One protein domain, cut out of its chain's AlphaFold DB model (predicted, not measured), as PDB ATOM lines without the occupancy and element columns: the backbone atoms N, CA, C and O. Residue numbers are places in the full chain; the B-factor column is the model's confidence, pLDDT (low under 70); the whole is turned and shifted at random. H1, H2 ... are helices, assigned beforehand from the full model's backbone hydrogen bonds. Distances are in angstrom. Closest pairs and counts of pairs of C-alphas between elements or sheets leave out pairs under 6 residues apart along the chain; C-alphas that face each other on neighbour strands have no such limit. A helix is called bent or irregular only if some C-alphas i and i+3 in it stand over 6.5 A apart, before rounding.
ATOM      1  N   VAL A   9     176.749 348.742 252.892       83.44
ATOM      2  CA  VAL A   9     177.563 349.417 251.864       83.44
ATOM      3  C   VAL A   9     178.592 350.368 252.488       83.44
ATOM      4  O   VAL A   9     179.745 350.393 252.067       83.44
ATOM      5  N   TYR A  10     178.206 351.120 253.524       82.19
ATOM      6  CA  TYR A  10     179.122 352.005 254.246       82.19
ATOM      7  C   TYR A  10     180.214 351.206 254.962       82.19
ATOM      8  O   TYR A  10     181.390 351.544 254.868       82.19
ATOM      9  N   ARG A  11     179.836 350.123 255.651       83.19
ATOM     10  CA  ARG A  11     180.785 349.254 256.365       83.19
ATOM     11  C   ARG A  11     181.744 348.553 255.413       83.19
ATOM     12  O   ARG A  11     182.929 348.480 255.714       83.19
ATOM     13  N   PHE A  12     181.247 348.087 254.269       86.38
ATOM     14  CA  PHE A  12     182.080 347.524 253.214       86.38
ATOM     15  C   PHE A  12     183.099 348.549 252.706       86.38
ATOM     16  O   PHE A  12     184.289 348.252 252.639       86.38
ATOM     17  N   PHE A  13     182.659 349.781 252.432       86.19
ATOM     18  CA  PHE A  13     183.558 350.853 252.007       86.19
ATOM     19  C   PHE A  13     184.608 351.190 253.076       86.19
ATOM     20  O   PHE A  13     185.791 351.285 252.764       86.19
ATOM     21  N   VAL A  14     184.211 351.296 254.349       87.38
ATOM     22  CA  VAL A  14     185.142 351.484 255.475       87.38
ATOM     23  C   VAL A  14     186.156 350.344 255.555       87.38
ATOM     24  O   VAL A  14     187.340 350.612 255.727       87.38
ATOM     25  N   ALA A  15     185.722 349.088 255.421       88.62
ATOM     26  CA  ALA A  15     186.613 347.933 255.460       88.62
ATOM     27  C   ALA A  15     187.631 347.975 254.313       88.62
ATOM     28  O   ALA A  15     188.819 347.766 254.543       88.62
ATOM     29  N   LEU A  16     187.194 348.327 253.103       90.00
ATOM     30  CA  LEU A  16     188.075 348.477 251.946       90.00
ATOM     31  C   LEU A  16     189.113 349.587 252.162       90.00
ATOM     32  O   LEU A  16     190.303 349.372 251.935       90.00
ATOM     33  N   VAL A  17     188.686 350.748 252.669       89.25
ATOM     34  CA  VAL A  17     189.596 351.854 253.011       89.25
ATOM     35  C   VAL A  17     190.557 351.451 254.134       89.25
ATOM     36  O   VAL A  17     191.733 351.799 254.074       89.25
ATOM     37  N   ALA A  18     190.101 350.689 255.129       91.62
ATOM     38  CA  ALA A  18     190.947 350.200 256.214       91.62
ATOM     39  C   ALA A  18     192.031 349.243 255.699       91.62
ATOM     40  O   ALA A  18     193.197 349.407 256.044       91.62
ATOM     41  N   VAL A  19     191.677 348.294 254.829       92.44
ATOM     42  CA  VAL A  19     192.645 347.383 254.197       92.44
ATOM     43  C   VAL A  19     193.672 348.167 253.378       92.44
ATOM     44  O   VAL A  19     194.874 347.947 253.533       92.44
ATOM     45  N   ALA A  20     193.219 349.133 252.573       89.00
ATOM     46  CA  ALA A  20     194.113 350.009 251.822       89.00
ATOM     47  C   ALA A  20     195.043 350.804 252.753       89.00
ATOM     48  O   ALA A  20     196.244 350.880 252.501       89.00
ATOM     49  N   ALA A  21     194.519 351.349 253.855       90.62
ATOM     50  CA  ALA A  21     195.299 352.098 254.835       90.62
ATOM     51  C   ALA A  21     196.331 351.215 255.551       90.62
ATOM     52  O   ALA A  21     197.459 351.659 255.746       90.62
ATOM     53  N   VAL A  22     196.007 349.962 255.890       93.44
ATOM     54  CA  VAL A  22     196.976 349.002 256.450       93.44
ATOM     55  C   VAL A  22     198.103 348.729 255.456       93.44
ATOM     56  O   VAL A  22     199.274 348.858 255.817       93.44
ATOM     57  N   GLY A  23     197.765 348.410 254.203       91.31
ATOM     58  CA  GLY A  23     198.757 348.183 253.149       91.31
ATOM     59  C   GLY A  23     199.653 349.402 252.940       91.31
ATOM     60  O   GLY A  23     200.875 349.278 252.881       91.31
ATOM     61  N   MET A  24     199.054 350.593 252.936       89.81
ATOM     62  CA  MET A  24     199.778 351.852 252.817       89.81
ATOM     63  C   MET A  24     200.717 352.093 253.999       89.81
ATOM     64  O   MET A  24     201.878 352.434 253.810       89.81
ATOM     65  N   THR A  25     200.243 351.859 255.219       92.00
ATOM     66  CA  THR A  25     201.033 352.018 256.447       92.00
ATOM     67  C   THR A  25     202.250 351.093 256.440       92.00
ATOM     68  O   THR A  25     203.367 351.528 256.724       92.00
ATOM     69  N   ALA A  26     202.056 349.828 256.055       91.62
ATOM     70  CA  ALA A  26     203.138 348.859 255.917       91.62
ATOM     71  C   ALA A  26     204.141 349.273 254.827       91.62
ATOM     72  O   ALA A  26     205.349 349.209 255.049       91.62
ATOM     73  N   PHE A  27     203.651 349.755 253.681       89.44
ATOM     74  CA  PHE A  27     204.493 350.266 252.598       89.44
ATOM     75  C   PHE A  27     205.319 351.487 253.024       89.44
ATOM     76  O   PHE A  27     206.502 351.580 252.720       89.44
ATOM     77  N   MET A  28     204.736 352.425 253.772       87.75
ATOM     78  CA  MET A  28     205.465 353.598 254.260       87.75
ATOM     79  C   MET A  28     206.546 353.228 255.268       87.75
ATOM     80  O   MET A  28     207.627 353.814 255.253       87.75
ATOM     81  N   PHE A  29     206.282 352.239 256.119       91.00
ATOM     82  CA  PHE A  29     207.279 351.716 257.041       91.00
ATOM     83  C   PHE A  29     208.474 351.119 256.306       91.00
ATOM     84  O   PHE A  29     209.611 351.424 256.656       91.00
ATOM     85  N   THR A  30     208.247 350.313 255.267       91.00
ATOM     86  CA  THR A  30     209.351 349.756 254.476       91.00
ATOM     87  C   THR A  30     210.084 350.839 253.688       91.00
ATOM     88  O   THR A  30     211.314 350.845 253.692       91.00
ATOM     89  N   LEU A  31     209.357 351.791 253.093       88.56
ATOM     90  CA  LEU A  31     209.924 352.907 252.332       88.56
ATOM     91  C   LEU A  31     210.803 353.819 253.198       88.56
ATOM     92  O   LEU A  31     211.877 354.225 252.770       88.56
ATOM     93  N   ALA A  32     210.391 354.101 254.434       85.44
ATOM     94  CA  ALA A  32     211.133 354.938 255.377       85.44
ATOM     95  C   ALA A  32     212.251 354.179 256.122       85.44
ATOM     96  O   ALA A  32     212.604 354.540 257.246       85.44
ATOM     97  N   GLY A  33     212.770 353.085 255.554       87.25
ATOM     98  CA  GLY A  33     213.865 352.315 256.148       87.25
ATOM     99  C   GLY A  33     213.494 351.600 257.450       87.25
ATOM    100  O   GLY A  33     214.351 351.405 258.305       87.25
ATOM    101  N   ARG A  34     212.224 351.208 257.618       87.56
ATOM    102  CA  ARG A  34     211.679 350.579 258.836       87.56
ATOM    103  C   ARG A  34     211.736 351.480 260.072       87.56
ATOM    104  O   ARG A  34     211.799 350.997 261.202       87.56
ATOM    105  N   HIS A  35     211.672 352.797 259.875       87.38
ATOM    106  CA  HIS A  35     211.580 353.739 260.982       87.38
ATOM    107  C   HIS A  35     210.158 353.736 261.583       87.38
ATOM    108  O   HIS A  35     209.192 354.018 260.867       87.38
ATOM    109  N   PRO A  36     209.981 353.489 262.896       86.25
ATOM    110  CA  PRO A  36     208.658 353.307 263.502       86.25
ATOM    111  C   PRO A  36     207.770 354.552 263.398       86.25
ATOM    112  O   PRO A  36     206.556 354.437 263.265       86.25
ATOM    113  N   ALA A  37     208.360 355.752 263.373       88.38
ATOM    114  CA  ALA A  37     207.599 356.992 263.206       88.38
ATOM    115  C   ALA A  37     206.828 357.075 261.872       88.38
ATOM    116  O   ALA A  37     205.818 357.772 261.797       88.38
ATOM    117  N   ALA A  38     207.250 356.343 260.834       88.38
ATOM    118  CA  ALA A  38     206.549 356.321 259.548       88.38
ATOM    119  C   ALA A  38     205.183 355.619 259.623       88.38
ATOM    120  O   ALA A  38     204.320 355.867 258.787       88.38
ATOM    121  N   LEU A  39     204.964 354.781 260.644       91.69
ATOM    122  CA  LEU A  39     203.678 354.125 260.887       91.69
ATOM    123  C   LEU A  39     202.628 355.096 261.435       91.69
ATOM    124  O   LEU A  39     201.432 354.849 261.300       91.69
ATOM    125  N   VAL A  40     203.062 356.187 262.072       93.00
ATOM    126  CA  VAL A  40     202.198 357.038 262.896       93.00
ATOM    127  C   VAL A  40     201.024 357.626 262.105       93.00
ATOM    128  O   VAL A  40     199.893 357.451 262.557       93.00
ATOM    129  N   PRO A  41     201.211 358.253 260.924       91.69
ATOM    130  CA  PRO A  41     200.083 358.781 260.155       91.69
ATOM    131  C   PRO A  41     199.073 357.698 259.761       91.69
ATOM    132  O   PRO A  41     197.867 357.912 259.858       91.69
ATOM    133  N   GLY A  42     199.562 356.519 259.378       92.62
ATOM    134  CA  GLY A  42     198.729 355.377 259.019       92.62
ATOM    135  C   GLY A  42     197.906 354.844 260.193       92.62
ATOM    136  O   GLY A  42     196.697 354.646 260.072       92.62
ATOM    137  N   ILE A  43     198.525 354.706 261.370       94.31
ATOM    138  CA  ILE A  43     197.839 354.315 262.610       94.31
ATOM    139  C   ILE A  43     196.780 355.355 262.988       94.31
ATOM    140  O   ILE A  43     195.642 354.986 263.275       94.31
ATOM    141  N   VAL A  44     197.117 356.647 262.956       95.88
ATOM    142  CA  VAL A  44     196.164 357.737 263.234       95.88
ATOM    143  C   VAL A  44     194.971 357.658 262.285       95.88
ATOM    144  O   VAL A  44     193.827 357.739 262.736       95.88
ATOM    145  N   TYR A  45     195.224 357.459 260.990       94.25
ATOM    146  CA  TYR A  45     194.175 357.316 259.985       94.25
ATOM    147  C   TYR A  45     193.257 356.130 260.304       94.25
ATOM    148  O   TYR A  45     192.039 356.283 260.330       94.25
ATOM    149  N   LEU A  46     193.823 354.960 260.614       94.44
ATOM    150  CA  LEU A  46     193.061 353.757 260.965       94.44
ATOM    151  C   LEU A  46     192.221 353.944 262.233       94.44
ATOM    152  O   LEU A  46     191.049 353.568 262.255       94.44
ATOM    153  N   VAL A  47     192.788 354.560 263.271       95.56
ATOM    154  CA  VAL A  47     192.086 354.829 264.534       95.56
ATOM    155  C   VAL A  47     190.944 355.823 264.315       95.56
ATOM    156  O   VAL A  47     189.829 355.588 264.784       95.56
ATOM    157  N   ALA A  48     191.172 356.897 263.555       93.81
ATOM    158  CA  ALA A  48     190.132 357.864 263.214       93.81
ATOM    159  C   ALA A  48     189.034 357.244 262.336       93.81
ATOM    160  O   ALA A  48     187.854 357.513 262.555       93.81
ATOM    161  N   LEU A  49     189.397 356.373 261.392       92.75
ATOM    162  CA  LEU A  49     188.461 355.659 260.525       92.75
ATOM    163  C   LEU A  49     187.585 354.697 261.332       92.75
ATOM    164  O   LEU A  49     186.363 354.691 261.177       92.75
ATOM    165  N   ALA A  50     188.190 353.925 262.238       91.50
ATOM    166  CA  ALA A  50     187.468 353.037 263.139       91.50
ATOM    167  C   ALA A  50     186.538 353.828 264.070       91.50
ATOM    168  O   ALA A  50     185.367 353.476 264.226       91.50
ATOM    169  N   ALA A  51     187.012 354.941 264.636       90.69
ATOM    170  CA  ALA A  51     186.180 355.828 265.439       90.69
ATOM    171  C   ALA A  51     185.011 356.395 264.617       90.69
ATOM    172  O   ALA A  51     183.877 356.419 265.099       90.69
ATOM    173  N   LEU A  52     185.241 356.803 263.370       89.56
ATOM    174  CA  LEU A  52     184.200 357.341 262.497       89.56
ATOM    175  C   LEU A  52     183.133 356.288 262.171       89.56
ATOM    176  O   LEU A  52     181.943 356.598 262.149       89.56
ATOM    177  N   ALA A  53     183.546 355.041 261.956       87.19
ATOM    178  CA  ALA A  53     182.647 353.973 261.546       87.19
ATOM    179  C   ALA A  53     181.883 353.319 262.703       87.19
ATOM    180  O   ALA A  53     180.717 352.953 262.539       87.19
ATOM    181  N   PHE A  54     182.528 353.160 263.862       85.94
ATOM    182  CA  PHE A  54     182.024 352.308 264.942       85.94
ATOM    183  C   PHE A  54     181.686 353.061 266.230       85.94
ATOM    184  O   PHE A  54     180.973 352.520 267.076       85.94
ATOM    185  N   SER A  55     182.140 354.307 266.403       87.56
ATOM    186  CA  SER A  55     181.878 355.048 267.641       87.56
ATOM    187  C   SER A  55     180.583 355.877 267.583       87.56
ATOM    188  O   SER A  55     180.138 356.306 266.512       87.56
ATOM    189  N   PRO A  56     179.992 356.214 268.746       85.00
ATOM    190  CA  PRO A  56     178.920 357.202 268.818       85.00
ATOM    191  C   PRO A  56     179.328 358.585 268.286       85.00
ATOM    192  O   PRO A  56     178.474 359.304 267.768       85.00
ATOM    193  N   ALA A  57     180.613 358.954 268.373       84.25
ATOM    194  CA  ALA A  57     181.113 360.227 267.859       84.25
ATOM    195  C   ALA A  57     180.977 360.304 266.333       84.25
ATOM    196  O   ALA A  57     180.499 361.310 265.815       84.25
ATOM    197  N   GLY A  58     181.258 359.203 265.633       83.44
ATOM    198  CA  GLY A  58     181.066 359.081 264.191       83.44
ATOM    199  C   GLY A  58     179.604 359.121 263.738       83.44
ATOM    200  O   GLY A  58     179.321 359.297 262.558       83.44
ATOM    201  N   ARG A  59     178.629 359.025 264.652       83.00
ATOM    202  CA  ARG A  59     177.207 359.217 264.322       83.00
ATOM    203  C   ARG A  59     176.763 360.672 264.432       83.00
ATOM    204  O   ARG A  59     175.876 361.062 263.678       83.00
ATOM    205  N   ALA A  60     177.388 361.460 265.305       83.69
ATOM    206  CA  ALA A  60     177.078 362.871 265.506       83.69
ATOM    207  C   ALA A  60     177.819 363.762 264.500       83.69
ATOM    208  O   ALA A  60     178.979 363.506 264.189       83.69
ATOM    209  N   LEU A  61     177.189 364.849 264.040       82.38
ATOM    210  CA  LEU A  61     177.774 365.720 263.016       82.38
ATOM    211  C   LEU A  61     179.157 366.251 263.405       82.38
ATOM    212  O   LEU A  61     180.124 366.037 262.684       82.38
ATOM    213  N   ALA A  62     179.253 366.898 264.566       82.69
ATOM    214  CA  ALA A  62     180.503 367.494 265.021       82.69
ATOM    215  C   ALA A  62     181.621 366.453 265.203       82.69
ATOM    216  O   ALA A  62     182.775 366.733 264.902       82.69
ATOM    217  N   GLY A  63     181.271 365.233 265.633       85.31
ATOM    218  CA  GLY A  63     182.236 364.140 265.740       85.31
ATOM    219  C   GLY A  63     182.695 363.633 264.371       85.31
ATOM    220  O   GLY A  63     183.875 363.376 264.177       85.31
ATOM    221  N   ARG A  64     181.803 363.566 263.374       87.19
ATOM    222  CA  ARG A  64     182.196 363.248 261.990       87.19
ATOM    223  C   ARG A  64     183.145 364.285 261.412       87.19
ATOM    224  O   ARG A  64     184.125 363.902 260.789       87.19
ATOM    225  N   ILE A  65     182.860 365.571 261.613       87.88
ATOM    226  CA  ILE A  65     183.714 366.654 261.117       87.88
ATOM    227  C   ILE A  65     185.077 366.597 261.807       87.88
ATOM    228  O   ILE A  65     186.093 366.560 261.122       87.88
ATOM    229  N   GLY A  66     185.114 366.516 263.140       87.44
ATOM    230  CA  GLY A  66     186.370 366.445 263.886       87.44
ATOM    231  C   GLY A  66     187.216 365.225 263.503       87.44
ATOM    232  O   GLY A  66     188.399 365.368 263.210       87.44
ATOM    233  N   LEU A  67     186.624 364.028 263.446       91.19
ATOM    234  CA  LEU A  67     187.315 362.813 262.985       91.19
ATOM    235  C   LEU A  67     187.721 362.901 261.506       91.19
ATOM    236  O   LEU A  67     188.780 362.411 261.123       91.19
ATOM    237  N   GLY A  68     186.912 363.566 260.685       90.50
ATOM    238  CA  GLY A  68     187.211 363.864 259.291       90.50
ATOM    239  C   GLY A  68     188.441 364.737 259.105       90.50
ATOM    240  O   GLY A  68     189.288 364.431 258.269       90.50
ATOM    241  N   VAL A  69     188.577 365.779 259.925       91.50
ATOM    242  CA  VAL A  69     189.779 366.620 259.975       91.50
ATOM    243  C   VAL A  69     190.996 365.771 260.334       91.50
ATOM    244  O   VAL A  69     192.019 365.875 259.662       91.50
ATOM    245  N   VAL A  70     190.885 364.876 261.322       94.44
ATOM    246  CA  VAL A  70     191.988 363.967 261.680       94.44
ATOM    247  C   VAL A  70     192.373 363.057 260.508       94.44
ATOM    248  O   VAL A  70     193.558 362.944 260.197       94.44
ATOM    249  N   LEU A  71     191.398 362.454 259.820       93.88
ATOM    250  CA  LEU A  71     191.644 361.631 258.628       93.88
ATOM    251  C   LEU A  71     192.344 362.424 257.521       93.88
ATOM    252  O   LEU A  71     193.307 361.936 256.931       93.88
ATOM    253  N   ALA A  72     191.883 363.645 257.251       92.38
ATOM    254  CA  ALA A  72     192.464 364.511 256.234       92.38
ATOM    255  C   ALA A  72     193.914 364.881 256.571       92.38
ATOM    256  O   ALA A  72     194.793 364.753 255.721       92.38
ATOM    257  N   VAL A  73     194.195 365.270 257.818       94.00
ATOM    258  CA  VAL A  73     195.560 365.585 258.267       94.00
ATOM    259  C   VAL A  73     196.459 364.359 258.160       94.00
ATOM    260  O   VAL A  73     197.570 364.466 257.650       94.00
ATOM    261  N   ALA A  74     195.996 363.194 258.613       92.75
ATOM    262  CA  ALA A  74     196.763 361.960 258.515       92.75
ATOM    263  C   ALA A  74     197.057 361.598 257.049       92.75
ATOM    264  O   ALA A  74     198.189 361.247 256.726       92.75
ATOM    265  N   ALA A  75     196.085 361.765 256.145       91.94
ATOM    266  CA  ALA A  75     196.287 361.591 254.707       91.94
ATOM    267  C   ALA A  75     197.327 362.569 254.142       91.94
ATOM    268  O   ALA A  75     198.221 362.148 253.412       91.94
ATOM    269  N   VAL A  76     197.275 363.845 254.526       91.81
ATOM    270  CA  VAL A  76     198.265 364.855 254.116       91.81
ATOM    271  C   VAL A  76     199.656 364.542 254.677       91.81
ATOM    272  O   VAL A  76     200.644 364.659 253.957       91.81
ATOM    273  N   ALA A  77     199.759 364.086 255.927       91.06
ATOM    274  CA  ALA A  77     201.025 363.635 256.504       91.06
ATOM    275  C   ALA A  77     201.582 362.421 255.744       91.06
ATOM    276  O   ALA A  77     202.782 362.364 255.472       91.06
ATOM    277  N   MET A  78     200.713 361.493 255.324       90.69
ATOM    278  CA  MET A  78     201.105 360.399 254.437       90.69
ATOM    279  C   MET A  78     201.608 360.928 253.080       90.69
ATOM    280  O   MET A  78     202.689 360.539 252.643       90.69
ATOM    281  N   MET A  79     200.901 361.866 252.440       91.00
ATOM    282  CA  MET A  79     201.360 362.509 251.194       91.00
ATOM    283  C   MET A  79     202.749 363.132 251.356       91.00
ATOM    284  O   MET A  79     203.629 362.893 250.531       91.00
ATOM    285  N   GLY A  80     202.951 363.899 252.430       88.38
ATOM    286  CA  GLY A  80     204.219 364.558 252.729       88.38
ATOM    287  C   GLY A  80     205.363 363.563 252.898       88.38
ATOM    288  O   GLY A  80     206.425 363.748 252.309       88.38
ATOM    289  N   LEU A  81     205.139 362.474 253.634       89.19
ATOM    290  CA  LEU A  81     206.134 361.415 253.796       89.19
ATOM    291  C   LEU A  81     206.487 360.735 252.479       89.19
ATOM    292  O   LEU A  81     207.666 360.590 252.178       89.19
ATOM    293  N   LEU A  82     205.494 360.331 251.688       88.81
ATOM    294  CA  LEU A  82     205.742 359.677 250.401       88.81
ATOM    295  C   LEU A  82     206.488 360.590 249.443       88.81
ATOM    296  O   LEU A  82     207.356 360.131 248.712       88.81
ATOM    297  N   PHE A  83     206.146 361.875 249.446       89.12
ATOM    298  CA  PHE A  83     206.834 362.863 248.641       89.12
ATOM    299  C   PHE A  83     208.292 362.994 249.075       89.12
ATOM    300  O   PHE A  83     209.184 362.876 248.247       89.12
ATOM    301  N   VAL A  84     208.559 363.186 250.367       88.88
ATOM    302  CA  VAL A  84     209.927 363.367 250.877       88.88
ATOM    303  C   VAL A  84     210.766 362.099 250.694       88.88
ATOM    304  O   VAL A  84     211.859 362.175 250.139       88.88
ATOM    305  N   GLN A  85     210.245 360.937 251.095       86.56
ATOM    306  CA  GLN A  85     210.947 359.650 251.017       86.56
ATOM    307  C   GLN A  85     211.039 359.117 249.581       86.56
ATOM    308  O   GLN A  85     212.001 358.448 249.225       86.56
ATOM    309  N   GLY A  86     210.078 359.458 248.724       83.12
ATOM    310  CA  GLY A  86     210.072 359.131 247.297       83.12
ATOM    311  C   GLY A  86     210.920 360.068 246.434       83.12
ATOM    312  O   GLY A  86     210.699 360.137 245.227       83.12
ATOM    313  N   GLY A  87     211.844 360.836 247.024       85.88
ATOM    314  CA  GLY A  87     212.754 361.711 246.280       85.88
ATOM    315  C   GLY A  87     212.095 362.968 245.705       85.88
ATOM    316  O   GLY A  87     212.527 363.467 244.671       85.88
ATOM    317  N   ARG A  88     211.054 363.490 246.364       85.56
ATOM    318  CA  ARG A  88     210.238 364.638 245.925       85.56
ATOM    319  C   ARG A  88     209.524 364.406 244.591       85.56
ATOM    320  O   ARG A  88     209.311 365.335 243.816       85.56
ATOM    321  N   ASN A  89     209.118 363.162 244.339       86.94
ATOM    322  CA  ASN A  89     208.340 362.802 243.161       86.94
ATOM    323  C   ASN A  89     206.845 363.141 243.362       86.94
ATOM    324  O   ASN A  89     206.217 362.598 244.278       86.94
ATOM    325  N   PRO A  90     206.233 363.996 242.519       84.19
ATOM    326  CA  PRO A  90     204.822 364.359 242.646       84.19
ATOM    327  C   PRO A  90     203.867 363.185 242.390       84.19
ATOM    328  O   PRO A  90     202.765 363.178 242.934       84.19
ATOM    329  N   ASN A  91     204.283 362.155 241.644       83.50
ATOM    330  CA  ASN A  91     203.448 360.973 241.399       83.50
ATOM    331  C   ASN A  91     203.107 360.236 242.703       83.50
ATOM    332  O   ASN A  91     202.036 359.644 242.831       83.50
ATOM    333  N   SER A  92     203.975 360.336 243.712       81.06
ATOM    334  CA  SER A  92     203.763 359.746 245.033       81.06
ATOM    335  C   SER A  92     202.622 360.414 245.818       81.06
ATOM    336  O   SER A  92     202.084 359.812 246.747       81.06
ATOM    337  N   LEU A  93     202.196 361.624 245.430       84.94
ATOM    338  CA  LEU A  93     201.078 362.339 246.058       84.94
ATOM    339  C   LEU A  93     199.720 361.717 245.722       84.94
ATOM    340  O   LEU A  93     198.784 361.839 246.511       84.94
ATOM    341  N   VAL A  94     199.611 361.019 244.585       84.56
ATOM    342  CA  VAL A  94     198.354 360.417 244.112       84.56
ATOM    343  C   VAL A  94     197.794 359.434 245.142       84.56
ATOM    344  O   VAL A  94     196.595 359.442 245.413       84.56
ATOM    345  N   PHE A  95     198.659 358.648 245.789       76.12
ATOM    346  CA  PHE A  95     198.232 357.694 246.811       76.12
ATOM    347  C   PHE A  95     197.574 358.378 248.009       76.12
ATOM    348  O   PHE A  95     196.489 357.985 248.429       76.12
ATOM    349  N   GLY A  96     198.190 359.428 248.548       79.06
ATOM    350  CA  GLY A  96     197.599 360.137 249.678       79.06
ATOM    351  C   GLY A  96     196.388 360.994 249.290       79.06
ATOM    352  O   GLY A  96     195.468 361.134 250.096       79.06
ATOM    353  N   LEU A  97     196.305 361.455 248.034       86.50
ATOM    354  CA  LEU A  97     195.096 362.080 247.495       86.50
ATOM    355  C   LEU A  97     193.899 361.120 247.544       86.50
ATOM    356  O   LEU A  97     192.805 361.546 247.905       86.50
ATOM    357  N   MET A  98     194.086 359.825 247.260       87.06
ATOM    358  CA  MET A  98     192.998 358.845 247.386       87.06
ATOM    359  C   MET A  98     192.472 358.742 248.823       87.06
ATOM    360  O   MET A  98     191.259 358.717 249.030       87.06
ATOM    361  N   PHE A  99     193.355 358.749 249.826       85.50
ATOM    362  CA  PHE A  99     192.953 358.738 251.240       85.50
ATOM    363  C   PHE A  99     192.275 360.037 251.676       85.50
ATOM    364  O   PHE A  99     191.356 360.000 252.501       85.50
ATOM    365  N   LEU A 100     192.689 361.173 251.110       87.56
ATOM    366  CA  LEU A 100     192.047 362.465 251.334       87.56
ATOM    367  C   LEU A 100     190.639 362.495 250.727       87.56
ATOM    368  O   LEU A 100     189.688 362.890 251.397       87.56
ATOM    369  N   LEU A 101     190.482 362.013 249.493       87.31
ATOM    370  CA  LEU A 101     189.178 361.869 248.848       87.31
ATOM    371  C   LEU A 101     188.276 360.909 249.629       87.31
ATOM    372  O   LEU A 101     187.107 361.218 249.840       87.31
ATOM    373  N   ALA A 102     188.813 359.793 250.127       85.31
ATOM    374  CA  ALA A 102     188.074 358.890 251.003       85.31
ATOM    375  C   ALA A 102     187.613 359.605 252.286       85.31
ATOM    376  O   ALA A 102     186.444 359.495 252.654       85.31
ATOM    377  N   ALA A 103     188.482 360.397 252.926       85.06
ATOM    378  CA  ALA A 103     188.124 361.192 254.101       85.06
ATOM    379  C   ALA A 103     186.998 362.192 253.792       85.06
ATOM    380  O   ALA A 103     186.048 362.303 254.568       85.06
ATOM    381  N   ILE A 104     187.047 362.863 252.637       84.81
ATOM    382  CA  ILE A 104     185.985 363.767 252.175       84.81
ATOM    383  C   ILE A 104     184.688 362.986 251.962       84.81
ATOM    384  O   ILE A 104     183.667 363.343 252.532       84.81
ATOM    385  N   VAL A 105     184.699 361.882 251.214       84.19
ATOM    386  CA  VAL A 105     183.492 361.079 250.945       84.19
ATOM    387  C   VAL A 105     182.848 360.570 252.238       84.19
ATOM    388  O   VAL A 105     181.623 360.591 252.374       84.19
ATOM    389  N   LEU A 106     183.662 360.164 253.214       79.31
ATOM    390  CA  LEU A 106     183.197 359.680 254.513       79.31
ATOM    391  C   LEU A 106     182.602 360.789 255.400       79.31
ATOM    392  O   LEU A 106     181.853 360.480 256.328       79.31
ATOM    393  N   THR A 107     182.901 362.062 255.121       78.12
ATOM    394  CA  THR A 107     182.552 363.210 255.980       78.12
ATOM    395  C   THR A 107     181.583 364.206 255.326       78.12
ATOM    396  O   THR A 107     180.783 364.824 256.027       78.12
ATOM    397  N   ALA A 108     181.559 364.300 253.993       64.06
ATOM    398  CA  ALA A 108     180.881 365.323 253.184       64.06
ATOM    399  C   ALA A 108     179.340 365.261 253.173       64.06
ATOM    400  O   ALA A 108     178.691 366.039 252.480       64.06
ATOM    401  N   ARG A 109     178.708 364.380 253.956       62.53
ATOM    402  CA  ARG A 109     177.236 364.300 254.068       62.53
ATOM    403  C   ARG A 109     176.668 365.051 255.273       62.53
ATOM    404  O   ARG A 109     175.624 364.686 255.808       62.53
ATOM    405  N   ALA A 110     177.366 366.088 255.715       56.12
ATOM    406  CA  ALA A 110     176.996 366.923 256.843       56.12
ATOM    407  C   ALA A 110     176.087 368.087 256.395       56.12
ATOM    408  O   ALA A 110     176.585 368.997 255.737       56.12
ATOM    409  N   PRO A 111     174.776 368.123 256.717       54.59
ATOM    410  CA  PRO A 111     173.973 369.304 256.417       54.59
ATOM    411  C   PRO A 111     174.477 370.480 257.263       54.59
ATOM    412  O   PRO A 111     174.478 370.401 258.490       54.59
ATOM    413  N   ALA A 118     175.218 372.741 267.024       73.31
ATOM    414  CA  ALA A 118     176.317 372.131 267.755       73.31
ATOM    415  C   ALA A 118     176.603 372.931 269.034       73.31
ATOM    416  O   ALA A 118     177.108 374.048 268.989       73.31
ATOM    417  N   GLY A 119     176.320 372.337 270.196       82.31
ATOM    418  CA  GLY A 119     176.668 372.947 271.479       82.31
ATOM    419  C   GLY A 119     178.174 373.207 271.621       82.31
ATOM    420  O   GLY A 119     179.002 372.489 271.048       82.31
ATOM    421  N   LEU A 120     178.531 374.190 272.454       85.19
ATOM    422  CA  LEU A 120     179.911 374.626 272.710       85.19
ATOM    423  C   LEU A 120     180.934 373.480 272.917       85.19
ATOM    424  O   LEU A 120     181.995 373.538 272.291       85.19
ATOM    425  N   PRO A 121     180.648 372.399 273.683       84.38
ATOM    426  CA  PRO A 121     181.596 371.290 273.845       84.38
ATOM    427  C   PRO A 121     182.010 370.640 272.521       84.38
ATOM    428  O   PRO A 121     183.160 370.231 272.354       84.38
ATOM    429  N   ALA A 122     181.077 370.551 271.572       84.81
ATOM    430  CA  ALA A 122     181.291 369.927 270.276       84.81
ATOM    431  C   ALA A 122     182.129 370.820 269.350       84.81
ATOM    432  O   ALA A 122     183.007 370.316 268.654       84.81
ATOM    433  N   ILE A 123     181.906 372.137 269.391       87.25
ATOM    434  CA  ILE A 123     182.711 373.126 268.658       87.25
ATOM    435  C   ILE A 123     184.159 373.093 269.144       87.25
ATOM    436  O   ILE A 123     185.079 372.990 268.335       87.25
ATOM    437  N   LEU A 124     184.367 373.096 270.462       87.50
ATOM    438  CA  LEU A 124     185.704 373.046 271.054       87.50
ATOM    439  C   LEU A 124     186.439 371.734 270.729       87.50
ATOM    440  O   LEU A 124     187.635 371.754 270.448       87.50
ATOM    441  N   ALA A 125     185.734 370.600 270.672       85.62
ATOM    442  CA  ALA A 125     186.324 369.325 270.256       85.62
ATOM    443  C   ALA A 125     186.724 369.299 268.764       85.62
ATOM    444  O   ALA A 125     187.755 368.723 268.398       85.62
ATOM    445  N   MET A 126     185.947 369.950 267.890       87.56
ATOM    446  CA  MET A 126     186.335 370.144 266.487       87.56
ATOM    447  C   MET A 126     187.557 371.058 266.374       87.56
ATOM    448  O   MET A 126     188.500 370.722 265.659       87.56
ATOM    449  N   ALA A 127     187.579 372.164 267.122       89.00
ATOM    450  CA  ALA A 127     188.720 373.075 267.170       89.00
ATOM    451  C   ALA A 127     189.997 372.355 267.627       89.00
ATOM    452  O   ALA A 127     191.035 372.499 266.989       89.00
ATOM    453  N   ALA A 128     189.909 371.495 268.650       89.88
ATOM    454  CA  ALA A 128     191.024 370.654 269.088       89.88
ATOM    455  C   ALA A 128     191.566 369.767 267.950       89.88
ATOM    456  O   ALA A 128     192.775 369.658 267.766       89.88
ATOM    457  N   SER A 129     190.696 369.196 267.116       92.12
ATOM    458  CA  SER A 129     191.133 368.415 265.945       92.12
ATOM    459  C   SER A 129     191.874 369.280 264.922       92.12
ATOM    460  O   SER A 129     192.896 368.862 264.379       92.12
ATOM    461  N   GLY A 130     191.399 370.511 264.704       89.62
ATOM    462  CA  GLY A 130     192.070 371.505 263.866       89.62
ATOM    463  C   GLY A 130     193.445 371.905 264.408       89.62
ATOM    464  O   GLY A 130     194.419 371.898 263.657       89.62
ATOM    465  N   PHE A 131     193.558 372.179 265.711       92.62
ATOM    466  CA  PHE A 131     194.835 372.511 266.346       92.62
ATOM    467  C   PHE A 131     195.820 371.341 266.293       92.62
ATOM    468  O   PHE A 131     196.963 371.548 265.900       92.62
ATOM    469  N   ALA A 132     195.385 370.111 266.584       92.44
ATOM    470  CA  ALA A 132     196.215 368.913 266.417       92.44
ATOM    471  C   ALA A 132     196.703 368.747 264.966       92.44
ATOM    472  O   ALA A 132     197.865 368.404 264.721       92.44
ATOM    473  N   GLY A 133     195.837 369.070 264.001       90.62
ATOM    474  CA  GLY A 133     196.191 369.165 262.591       90.62
ATOM    475  C   GLY A 133     197.296 370.177 262.315       90.62
ATOM    476  O   GLY A 133     198.327 369.835 261.734       90.62
ATOM    477  N   GLY A 134     197.109 371.405 262.799       90.19
ATOM    478  CA  GLY A 134     198.084 372.486 262.688       90.19
ATOM    479  C   GLY A 134     199.437 372.127 263.303       90.19
ATOM    480  O   GLY A 134     200.461 372.345 262.665       90.19
ATOM    481  N   ILE A 135     199.454 371.516 264.496       90.88
ATOM    482  CA  ILE A 135     200.684 371.050 265.159       90.88
ATOM    483  C   ILE A 135     201.415 370.049 264.264       90.88
ATOM    484  O   ILE A 135     202.617 370.181 264.052       90.88
ATOM    485  N   THR A 136     200.694 369.068 263.717       91.25
ATOM    486  CA  THR A 136     201.275 368.012 262.878       91.25
ATOM    487  C   THR A 136     201.932 368.583 261.628       91.25
ATOM    488  O   THR A 136     203.095 368.288 261.352       91.25
ATOM    489  N   VAL A 137     201.213 369.441 260.897       90.19
ATOM    490  CA  VAL A 137     201.736 370.088 259.687       90.19
ATOM    491  C   VAL A 137     202.921 370.986 260.033       90.19
ATOM    492  O   VAL A 137     203.969 370.886 259.399       90.19
ATOM    493  N   GLN A 138     202.793 371.816 261.069       90.94
ATOM    494  CA  GLN A 138     203.843 372.746 261.470       90.94
ATOM    495  C   GLN A 138     205.123 372.022 261.893       90.94
ATOM    496  O   GLN A 138     206.210 372.431 261.490       90.94
ATOM    497  N   LEU A 139     205.021 370.953 262.688       89.00
ATOM    498  CA  LEU A 139     206.183 370.174 263.116       89.00
ATOM    499  C   LEU A 139     206.869 369.491 261.934       89.00
ATOM    500  O   LEU A 139     208.097 369.520 261.860       89.00
ATOM    501  N   PHE A 140     206.095 368.939 260.999       88.50
ATOM    502  CA  PHE A 140     206.638 368.300 259.804       88.50
ATOM    503  C   PHE A 140     207.367 369.297 258.895       88.50
ATOM    504  O   PHE A 140     208.489 369.037 258.453       88.50
ATOM    505  N   VAL A 141     206.768 370.470 258.663       88.25
ATOM    506  CA  VAL A 141     207.367 371.546 257.860       88.25
ATOM    507  C   VAL A 141     208.617 372.108 258.539       88.25
ATOM    508  O   VAL A 141     209.665 372.215 257.900       88.25
ATOM    509  N   ALA A 142     208.549 372.413 259.838       89.06
ATOM    510  CA  ALA A 142     209.678 372.955 260.595       89.06
ATOM    511  C   ALA A 142     210.863 371.979 260.650       89.06
ATOM    512  O   ALA A 142     212.015 372.403 260.586       89.06
ATOM    513  N   ALA A 143     210.588 370.674 260.710       87.06
ATOM    514  CA  ALA A 143     211.603 369.627 260.683       87.06
ATOM    515  C   ALA A 143     212.033 369.224 259.257       87.06
ATOM    516  O   ALA A 143     212.705 368.210 259.083       87.06
ATOM    517  N   ARG A 144     211.647 369.995 258.228       86.00
ATOM    518  CA  ARG A 144     211.993 369.771 256.809       86.00
ATOM    519  C   ARG A 144     211.662 368.361 256.306       86.00
ATOM    520  O   ARG A 144     212.361 367.826 255.447       86.00
ATOM    521  N   GLY A 145     210.581 367.778 256.816       80.88
ATOM    522  CA  GLY A 145     210.129 366.447 256.430       80.88
ATOM    523  C   GLY A 145     210.759 365.294 257.210       80.88
ATOM    524  O   GLY A 145     210.602 364.147 256.798       80.88
ATOM    525  N   ASP A 146     211.450 365.559 258.324       86.38
ATOM    526  CA  ASP A 146     211.909 364.498 259.223       86.38
ATOM    527  C   ASP A 146     210.715 363.712 259.790       86.38
ATOM    528  O   ASP A 146     209.856 364.247 260.499       86.38
ATOM    529  N   THR A 147     210.694 362.412 259.503       85.56
ATOM    530  CA  THR A 147     209.692 361.444 259.953       85.56
ATOM    531  C   THR A 147     209.528 361.441 261.477       85.56
ATOM    532  O   THR A 147     208.417 361.234 261.965       85.56
ATOM    533  N   SER A 148     210.589 361.705 262.251       87.00
ATOM    534  CA  SER A 148     210.538 361.715 263.721       87.00
ATOM    535  C   SER A 148     209.560 362.763 264.276       87.00
ATOM    536  O   SER A 148     208.911 362.547 265.302       87.00
ATOM    537  N   SER A 149     209.387 363.879 263.561       88.12
ATOM    538  CA  SER A 149     208.502 364.978 263.958       88.12
ATOM    539  C   SER A 149     207.019 364.591 263.966       88.12
ATOM    540  O   SER A 149     206.231 365.158 264.728       88.12
ATOM    541  N   LEU A 150     206.646 363.582 263.174       89.31
ATOM    542  CA  LEU A 150     205.270 363.105 263.055       89.31
ATOM    543  C   LEU A 150     204.802 362.334 264.281       89.31
ATOM    544  O   LEU A 150     203.596 362.210 264.471       89.31
ATOM    545  N   VAL A 151     205.718 361.862 265.132       92.19
ATOM    546  CA  VAL A 151     205.352 361.197 266.388       92.19
ATOM    547  C   VAL A 151     204.542 362.155 267.256       92.19
ATOM    548  O   VAL A 151     203.422 361.833 267.634       92.19
ATOM    549  N   PHE A 152     205.048 363.366 267.499       89.25
ATOM    550  CA  PHE A 152     204.345 364.352 268.325       89.25
ATOM    551  C   PHE A 152     203.018 364.781 267.703       89.25
ATOM    552  O   PHE A 152     201.993 364.746 268.381       89.25
ATOM    553  N   GLY A 153     203.016 365.121 266.410       90.56
ATOM    554  CA  GLY A 153     201.784 365.470 265.697       90.56
ATOM    555  C   GLY A 153     200.732 364.358 265.771       90.56
ATOM    556  O   GLY A 153     199.584 364.596 266.144       90.56
ATOM    557  N   GLY A 154     201.147 363.117 265.522       92.81
ATOM    558  CA  GLY A 154     200.283 361.946 265.607       92.81
ATOM    559  C   GLY A 154     199.735 361.684 267.007       92.81
ATOM    560  O   GLY A 154     198.561 361.347 267.132       92.81
ATOM    561  N   LEU A 155     200.524 361.898 268.063       94.19
ATOM    562  CA  LEU A 155     200.042 361.770 269.442       94.19
ATOM    563  C   LEU A 155     198.961 362.813 269.773       94.19
ATOM    564  O   LEU A 155     197.958 362.459 270.393       94.19
ATOM    565  N   PHE A 156     199.103 364.058 269.306       94.69
ATOM    566  CA  PHE A 156     198.050 365.075 269.445       94.69
ATOM    567  C   PHE A 156     196.786 364.713 268.653       94.69
ATOM    568  O   PHE A 156     195.672 364.885 269.152       94.69
ATOM    569  N   LEU A 157     196.930 364.162 267.444       95.56
ATOM    570  CA  LEU A 157     195.791 363.680 266.656       95.56
ATOM    571  C   LEU A 157     195.080 362.503 267.338       95.56
ATOM    572  O   LEU A 157     193.852 362.493 267.408       95.56
ATOM    573  N   LEU A 158     195.824 361.541 267.892       95.69
ATOM    574  CA  LEU A 158     195.251 360.437 268.668       95.69
ATOM    575  C   LEU A 158     194.516 360.951 269.905       95.69
ATOM    576  O   LEU A 158     193.385 360.533 270.149       95.69
ATOM    577  N   ALA A 159     195.104 361.897 270.641       94.19
ATOM    578  CA  ALA A 159     194.447 362.550 271.768       94.19
ATOM    579  C   ALA A 159     193.116 363.196 271.340       94.19
ATOM    580  O   ALA A 159     192.098 362.998 272.003       94.19
ATOM    581  N   ALA A 160     193.081 363.882 270.192       93.56
ATOM    582  CA  ALA A 160     191.855 364.466 269.646       93.56
ATOM    583  C   ALA A 160     190.783 363.407 269.325       93.56
ATOM    584  O   ALA A 160     189.605 363.609 269.636       93.56
ATOM    585  N   VAL A 161     191.169 362.267 268.741       95.06
ATOM    586  CA  VAL A 161     190.242 361.154 268.458       95.06
ATOM    587  C   VAL A 161     189.687 360.568 269.752       95.06
ATOM    588  O   VAL A 161     188.469 360.457 269.902       95.06
ATOM    589  N   VAL A 162     190.561 360.229 270.705       94.69
ATOM    590  CA  VAL A 162     190.165 359.648 271.996       94.69
ATOM    591  C   VAL A 162     189.236 360.597 272.744       94.69
ATOM    592  O   VAL A 162     188.212 360.160 273.267       94.69
ATOM    593  N   PHE A 163     189.527 361.898 272.738       92.44
ATOM    594  CA  PHE A 163     188.674 362.898 273.367       92.44
ATOM    595  C   PHE A 163     187.283 362.963 272.731       92.44
ATOM    596  O   PHE A 163     186.274 362.923 273.437       92.44
ATOM    597  N   GLN A 164     187.202 363.001 271.397       91.88
ATOM    598  CA  GLN A 164     185.921 363.025 270.687       91.88
ATOM    599  C   GLN A 164     185.064 361.789 270.972       91.88
ATOM    600  O   GLN A 164     183.847 361.911 271.140       91.88
ATOM    601  N   VAL A 165     185.685 360.611 271.055       91.56
ATOM    602  CA  VAL A 165     185.007 359.373 271.458       91.56
ATOM    603  C   VAL A 165     184.572 359.456 272.927       91.56
ATOM    604  O   VAL A 165     183.417 359.162 273.242       91.56
ATOM    605  N   GLY A 166     185.455 359.928 273.809       89.12
ATOM    606  CA  GLY A 166     185.231 360.064 275.249       89.12
ATOM    607  C   GLY A 166     184.076 360.996 275.618       89.12
ATOM    608  O   GLY A 166     183.304 360.688 276.524       89.12
ATOM    609  N   LEU A 167     183.868 362.082 274.867       87.00
ATOM    610  CA  LEU A 167     182.749 363.018 275.070       87.00
ATOM    611  C   LEU A 167     181.362 362.372 274.939       87.00
ATOM    612  O   LEU A 167     180.363 362.969 275.348       87.00
ATOM    613  N   ARG A 168     181.284 361.173 274.357       86.81
ATOM    614  CA  ARG A 168     180.039 360.421 274.167       86.81
ATOM    615  C   ARG A 168     179.846 359.289 275.173       86.81
ATOM    616  O   ARG A 168     178.863 358.561 275.064       86.81
ATOM    617  N   LEU A 169     180.754 359.145 276.134       87.25
ATOM    618  CA  LEU A 169     180.619 358.190 277.227       87.25
ATOM    619  C   LEU A 169     179.648 358.708 278.309       87.25
ATOM    620  O   LEU A 169     179.399 359.913 278.399       87.25
ATOM    621  N   PRO A 170     179.095 357.812 279.147       86.06
ATOM    622  CA  PRO A 170     178.304 358.192 280.316       86.06
ATOM    623  C   PRO A 170     179.132 358.942 281.378       86.06
ATOM    624  O   PRO A 170     180.365 358.929 281.371       86.06
ATOM    625  N   ASN A 171     178.435 359.613 282.300       80.00
ATOM    626  CA  ASN A 171     178.958 360.734 283.090       80.00
ATOM    627  C   ASN A 171     180.240 360.513 283.915       80.00
ATOM    628  O   ASN A 171     181.057 361.432 283.882       80.00
ATOM    629  N   PRO A 172     180.519 359.376 284.584       86.25
ATOM    630  CA  PRO A 172     181.820 359.244 285.241       86.25
ATOM    631  C   PRO A 172     182.938 358.942 284.231       86.25
ATOM    632  O   PRO A 172     184.006 359.550 284.271       86.25
ATOM    633  N   ALA A 173     182.674 358.055 283.268       86.12
ATOM    634  CA  ALA A 173     183.663 357.618 282.285       86.12
ATOM    635  C   ALA A 173     184.103 358.758 281.356       86.12
ATOM    636  O   ALA A 173     185.285 358.895 281.054       86.12
ATOM    637  N   ARG A 174     183.168 359.618 280.941       88.88
ATOM    638  CA  ARG A 174     183.458 360.798 280.118       88.88
ATOM    639  C   ARG A 174     184.432 361.754 280.792       88.88
ATOM    640  O   ARG A 174     185.362 362.221 280.141       88.88
ATOM    641  N   PHE A 175     184.216 362.041 282.077       88.50
ATOM    642  CA  PHE A 175     185.106 362.923 282.822       88.50
ATOM    643  C   PHE A 175     186.494 362.301 282.983       88.50
ATOM    644  O   PHE A 175     187.485 362.955 282.676       88.50
ATOM    645  N   ALA A 176     186.561 361.024 283.377       89.31
ATOM    646  CA  ALA A 176     187.823 360.311 283.546       89.31
ATOM    647  C   ALA A 176     188.651 360.283 282.249       89.31
ATOM    648  O   ALA A 176     189.819 360.664 282.253       89.31
ATOM    649  N   VAL A 177     188.035 359.910 281.121       90.12
ATOM    650  CA  VAL A 177     188.710 359.907 279.814       90.12
ATOM    651  C   VAL A 177     189.137 361.320 279.418       90.12
ATOM    652  O   VAL A 177     190.275 361.514 279.001       90.12
ATOM    653  N   GLY A 178     188.265 362.316 279.589       88.81
ATOM    654  CA  GLY A 178     188.597 363.712 279.304       88.81
ATOM    655  C   GLY A 178     189.799 364.210 280.112       88.81
ATOM    656  O   GLY A 178     190.721 364.783 279.539       88.81
ATOM    657  N   ALA A 179     189.825 363.940 281.418       90.06
ATOM    658  CA  ALA A 179     190.907 364.337 282.314       90.06
ATOM    659  C   ALA A 179     192.238 363.660 281.955       90.06
ATOM    660  O   ALA A 179     193.264 364.335 281.881       90.06
ATOM    661  N   VAL A 180     192.221 362.353 281.663       94.44
ATOM    662  CA  VAL A 180     193.415 361.614 281.222       94.44
ATOM    663  C   VAL A 180     193.964 362.193 279.920       94.44
ATOM    664  O   VAL A 180     195.168 362.421 279.809       94.44
ATOM    665  N   VAL A 181     193.096 362.490 278.947       93.12
ATOM    666  CA  VAL A 181     193.528 363.073 277.671       93.12
ATOM    667  C   VAL A 181     194.103 364.478 277.864       93.12
ATOM    668  O   VAL A 181     195.135 364.791 277.272       93.12
ATOM    669  N   VAL A 182     193.497 365.311 278.713       93.94
ATOM    670  CA  VAL A 182     194.030 366.642 279.048       93.94
ATOM    671  C   VAL A 182     195.409 366.530 279.699       93.94
ATOM    672  O   VAL A 182     196.339 367.192 279.244       93.94
ATOM    673  N   ALA A 183     195.565 365.671 280.708       93.19
ATOM    674  CA  ALA A 183     196.833 365.479 281.411       93.19
ATOM    675  C   ALA A 183     197.940 364.993 280.464       93.19
ATOM    676  O   ALA A 183     199.033 365.558 280.439       93.19
ATOM    677  N   PHE A 184     197.636 364.002 279.623       94.75
ATOM    678  CA  PHE A 184     198.555 363.515 278.597       94.75
ATOM    679  C   PHE A 184     198.961 364.626 277.618       94.75
ATOM    680  O   PHE A 184     200.140 364.801 277.317       94.75
ATOM    681  N   SER A 185     198.001 365.431 277.164       93.31
ATOM    682  CA  SER A 185     198.250 366.524 276.218       93.31
ATOM    683  C   SER A 185     199.080 367.655 276.831       93.31
ATOM    684  O   SER A 185     199.937 368.227 276.157       93.31
ATOM    685  N   ALA A 186     198.872 367.954 278.115       92.94
ATOM    686  CA  ALA A 186     199.687 368.904 278.865       92.94
ATOM    687  C   ALA A 186     201.133 368.404 279.028       92.94
ATOM    688  O   ALA A 186     202.070 369.183 278.856       92.94
ATOM    689  N   ALA A 187     201.328 367.104 279.275       92.81
ATOM    690  CA  ALA A 187     202.660 366.501 279.314       92.81
ATOM    691  C   ALA A 187     203.374 366.597 277.952       92.81
ATOM    692  O   ALA A 187     204.555 366.942 277.902       92.81
ATOM    693  N   LEU A 188     202.661 366.375 276.841       92.19
ATOM    694  CA  LEU A 188     203.214 366.567 275.493       92.19
ATOM    695  C   LEU A 188     203.593 368.026 275.221       92.19
ATOM    696  O   LEU A 188     204.666 368.288 274.681       92.19
ATOM    697  N   LEU A 189     202.735 368.976 275.599       93.31
ATOM    698  CA  LEU A 189     203.030 370.406 275.500       93.31
ATOM    699  C   LEU A 189     204.293 370.761 276.291       93.31
ATOM    700  O   LEU A 189     205.185 371.413 275.752       93.31
ATOM    701  N   TYR A 190     204.402 370.298 277.536       92.75
ATOM    702  CA  TYR A 190     205.597 370.499 278.353       92.75
ATOM    703  C   TYR A 190     206.847 369.934 277.668       92.75
ATOM    704  O   TYR A 190     207.872 370.609 277.585       92.75
ATOM    705  N   PHE A 191     206.747 368.734 277.091       89.88
ATOM    706  CA  PHE A 191     207.853 368.131 276.358       89.88
ATOM    707  C   PHE A 191     208.268 368.959 275.131       89.88
ATOM    708  O   PHE A 191     209.464 369.110 274.876       89.88
ATOM    709  N   LEU A 192     207.313 369.539 274.389       90.25
ATOM    710  CA  LEU A 192     207.611 370.448 273.275       90.25
ATOM    711  C   LEU A 192     208.379 371.691 273.742       90.25
ATOM    712  O   LEU A 192     209.337 372.087 273.078       90.25
ATOM    713  N   VAL A 193     207.984 372.268 274.883       92.25
ATOM    714  CA  VAL A 193     208.647 373.435 275.487       92.25
ATOM    715  C   VAL A 193     210.088 373.100 275.865       92.25
ATOM    716  O   VAL A 193     211.008 373.787 275.428       92.25
ATOM    717  N   VAL A 194     210.301 372.019 276.619       91.81
ATOM    718  CA  VAL A 194     211.641 371.609 277.077       91.81
ATOM    719  C   VAL A 194     212.540 371.212 275.907       91.81
ATOM    720  O   VAL A 194     213.730 371.510 275.908       91.81
ATOM    721  N   SER A 195     211.971 370.599 274.869       87.19
ATOM    722  CA  SER A 195     212.707 370.224 273.658       87.19
ATOM    723  C   SER A 195     213.013 371.407 272.731       87.19
ATOM    724  O   SER A 195     213.540 371.193 271.639       87.19
ATOM    725  N   GLY A 196     212.634 372.639 273.098       86.44
ATOM    726  CA  GLY A 196     212.884 373.837 272.293       86.44
ATOM    727  C   GLY A 196     212.174 373.832 270.937       86.44
ATOM    728  O   GLY A 196     212.647 374.447 269.980       86.44
ATOM    729  N   ARG A 197     211.050 373.115 270.808       80.31
ATOM    730  CA  ARG A 197     210.279 373.087 269.558       80.31
ATOM    731  C   ARG A 197     209.638 374.465 269.374       80.31
ATOM    732  O   ARG A 197     208.965 374.954 270.269       80.31
ATOM    733  N   GLY A 198     209.898 375.118 268.238       84.31
ATOM    734  CA  GLY A 198     209.646 376.554 268.037       84.31
ATOM    735  C   GLY A 198     208.259 377.058 268.469       84.31
ATOM    736  O   GLY A 198     207.269 376.322 268.423       84.31
ATOM    737  N   GLY A 199     208.184 378.345 268.836       84.38
ATOM    738  CA  GLY A 199     207.037 378.958 269.525       84.38
ATOM    739  C   GLY A 199     205.662 378.738 268.882       84.38
ATOM    740  O   GLY A 199     204.678 378.591 269.599       84.38
ATOM    741  N   ALA A 200     205.583 378.614 267.553       85.62
ATOM    742  CA  ALA A 200     204.330 378.303 266.858       85.62
ATOM    743  C   ALA A 200     203.737 376.937 267.263       85.62
ATOM    744  O   ALA A 200     202.529 376.816 267.460       85.62
ATOM    745  N   SER A 201     204.580 375.910 267.431       85.38
ATOM    746  CA  SER A 201     204.136 374.573 267.850       85.38
ATOM    747  C   SER A 201     203.668 374.550 269.306       85.38
ATOM    748  O   SER A 201     202.644 373.941 269.609       85.38
ATOM    749  N   ILE A 202     204.362 375.289 270.178       90.44
ATOM    750  CA  ILE A 202     203.984 375.481 271.583       90.44
ATOM    751  C   ILE A 202     202.634 376.202 271.669       90.44
ATOM    752  O   ILE A 202     201.744 375.747 272.380       90.44
ATOM    753  N   GLY A 203     202.447 377.285 270.906       89.56
ATOM    754  CA  GLY A 203     201.195 378.044 270.880       89.56
ATOM    755  C   GLY A 203     200.001 377.201 270.430       89.56
ATOM    756  O   GLY A 203     198.966 377.187 271.093       89.56
ATOM    757  N   LEU A 204     200.151 376.425 269.351       88.31
ATOM    758  CA  LEU A 204     199.095 375.523 268.884       88.31
ATOM    759  C   LEU A 204     198.793 374.403 269.890       88.31
ATOM    760  O   LEU A 204     197.626 374.075 270.101       88.31
ATOM    761  N   ALA A 205     199.814 373.839 270.539       89.75
ATOM    762  CA  ALA A 205     199.630 372.837 271.588       89.75
ATOM    763  C   ALA A 205     198.946 373.419 272.839       89.75
ATOM    764  O   ALA A 205     198.094 372.760 273.432       89.75
ATOM    765  N   ALA A 206     199.228 374.671 273.201       92.75
ATOM    766  CA  ALA A 206     198.518 375.368 274.273       92.75
ATOM    767  C   ALA A 206     197.039 375.598 273.922       92.75
ATOM    768  O   ALA A 206     196.164 375.303 274.736       92.75
ATOM    769  N   LEU A 207     196.744 376.044 272.696       93.88
ATOM    770  CA  LEU A 207     195.369 376.198 272.204       93.88
ATOM    771  C   LEU A 207     194.619 374.864 272.169       93.88
ATOM    772  O   LEU A 207     193.447 374.803 272.536       93.88
ATOM    773  N   PHE A 208     195.302 373.786 271.783       93.56
ATOM    774  CA  PHE A 208     194.763 372.434 271.837       93.56
ATOM    775  C   PHE A 208     194.352 372.048 273.263       93.56
ATOM    776  O   PHE A 208     193.198 371.687 273.492       93.56
ATOM    777  N   VAL A 209     195.261 372.178 274.236       93.62
ATOM    778  CA  VAL A 209     194.979 371.862 275.646       93.62
ATOM    779  C   VAL A 209     193.848 372.738 276.192       93.62
ATOM    780  O   VAL A 209     192.931 372.221 276.831       93.62
ATOM    781  N   ALA A 210     193.848 374.037 275.886       92.75
ATOM    782  CA  ALA A 210     192.787 374.957 276.288       92.75
ATOM    783  C   ALA A 210     191.417 374.547 275.721       92.75
ATOM    784  O   ALA A 210     190.422 374.550 276.446       92.75
ATOM    785  N   ALA A 211     191.362 374.124 274.454       88.88
ATOM    786  CA  ALA A 211     190.136 373.634 273.829       88.88
ATOM    787  C   ALA A 211     189.618 372.347 274.495       88.88
ATOM    788  O   ALA A 211     188.410 372.217 274.712       88.88
ATOM    789  N   LEU A 212     190.509 371.421 274.871       91.19
ATOM    790  CA  LEU A 212     190.135 370.206 275.603       91.19
ATOM    791  C   LEU A 212     189.554 370.529 276.986       91.19
ATOM    792  O   LEU A 212     188.484 370.026 277.334       91.19
ATOM    793  N   ILE A 213     190.223 371.397 277.752       92.19
ATOM    794  CA  ILE A 213     189.766 371.833 279.081       92.19
ATOM    795  C   ILE A 213     188.408 372.529 278.972       92.19
ATOM    796  O   ILE A 213     187.474 372.173 279.691       92.19
ATOM    797  N   GLY A 214     188.269 373.476 278.040       88.38
ATOM    798  CA  GLY A 214     187.020 374.201 277.819       88.38
ATOM    799  C   GLY A 214     185.873 373.274 277.415       88.38
ATOM    800  O   GLY A 214     184.760 373.413 277.917       88.38
ATOM    801  N   SER A 215     186.140 372.282 276.561       87.00
ATOM    802  CA  SER A 215     185.138 371.287 276.162       87.00
ATOM    803  C   SER A 215     184.702 370.414 277.343       87.00
ATOM    804  O   SER A 215     183.506 370.175 277.518       87.00
ATOM    805  N   LEU A 216     185.646 369.994 278.193       87.88
ATOM    806  CA  LEU A 216     185.360 369.195 279.384       87.88
ATOM    807  C   LEU A 216     184.532 369.980 280.412       87.88
ATOM    808  O   LEU A 216     183.529 369.467 280.908       87.88
ATOM    809  N   ALA A 217     184.905 371.233 280.682       88.19
ATOM    810  CA  ALA A 217     184.178 372.116 281.591       88.19
ATOM    811  C   ALA A 217     182.755 372.403 281.084       88.19
ATOM    812  O   ALA A 217     181.784 372.252 281.825       88.19
ATOM    813  N   ALA A 218     182.608 372.720 279.793       85.94
ATOM    814  CA  ALA A 218     181.307 372.968 279.175       85.94
ATOM    815  C   ALA A 218     180.410 371.715 279.148       85.94
ATOM    816  O   ALA A 218     179.188 371.832 279.169       85.94
ATOM    817  N   ALA A 219     180.990 370.510 279.113       82.88
ATOM    818  CA  ALA A 219     180.240 369.256 279.180       82.88
ATOM    819  C   ALA A 219     179.753 368.902 280.599       82.88
ATOM    820  O   ALA A 219     178.811 368.114 280.727       82.88
ATOM    821  N   GLY A 220     180.404 369.443 281.635       78.31
ATOM    822  CA  GLY A 220     180.067 369.241 283.048       78.31
ATOM    823  C   GLY A 220     179.159 370.318 283.648       78.31
ATOM    824  O   GLY A 220     178.618 370.101 284.730       78.31
ATOM    825  N   ALA A 221     178.969 371.454 282.968       74.50
ATOM    826  CA  ALA A 221     178.085 372.513 283.443       74.50
ATOM    827  C   ALA A 221     176.643 371.982 283.592       74.50
ATOM    828  O   ALA A 221     176.120 371.378 282.645       74.50
TER     829      ALA A 221
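What this domain is: This is residues 9 to 111 and 118 to 221 of the 235 residues of an uncharacterized protein of Actinokineospora iranica (UniProt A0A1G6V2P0). Eight helices pack as a flat slab of two layers, four side by side in each: H4, H3, H5 and H8 in one row, H1, H2, H6 and H7 in the other. They form an up-and-down bundle, each helix running against the one before it. The printed part has 207 residues with eight named helices, H1 to H8 in chain order, and no named strand: all helix. It is compact, with a radius of gyration of the C-alphas of 16.4 A, spanning 52 by 48 by 26 A.

How they stand to each other: The hub is H3, residues 61 to 85, touching five helices. Its hairpin with H4, residues 90 to 107, has Met 79 and Gly 96 as closest C-alphas, 4.7 A. H3 touches H5, residues 120 to 142, the same way at a shallow tilt of 5 degrees, closest at C-alphas 66 and 126, 4.5 A. H8, residues 199 to 220, touches H5, closest at C-alphas 215 and 121, 4.2 A. H2, residues 36 to 54, forms hairpins with H3, closest at C-alphas 41 and 74, 4.9 A, and with H1, residues 9 to 31, closest at C-alphas 42 and 25, 4.8 A. H6, residues 149 to 166, forms hairpins with H5, closest at C-alphas 153 and 136, 3.8 A, and with H7, residues 171 to 194, closest at C-alphas 166 and 174, 5.2 A. H2 is only just irregular: C-alphas 38 and 41 are 6.9 A apart. Every O i to N i+4 pair is within hydrogen-bond range in H1, H3, H5 and H8, against 12 of 15 in H2, 10 of 14 in H4, 13 of 14 in H6 and 19 of 20 in H7.

Where its parts are: H3 measures 35.8 A, H7 35.0 A and H1 32.6 A. H1 begins at C-alpha 9 (177.563, 349.417, 251.864); H8 ends at C-alpha 220 (180.067, 369.241, 283.048).

The domain as a whole: Residues 112 to 117 are not printed; C-alphas 111 and 118 are 11.9 A apart. No link printed whole is long. Residues 108 to 111 have pLDDT under 70.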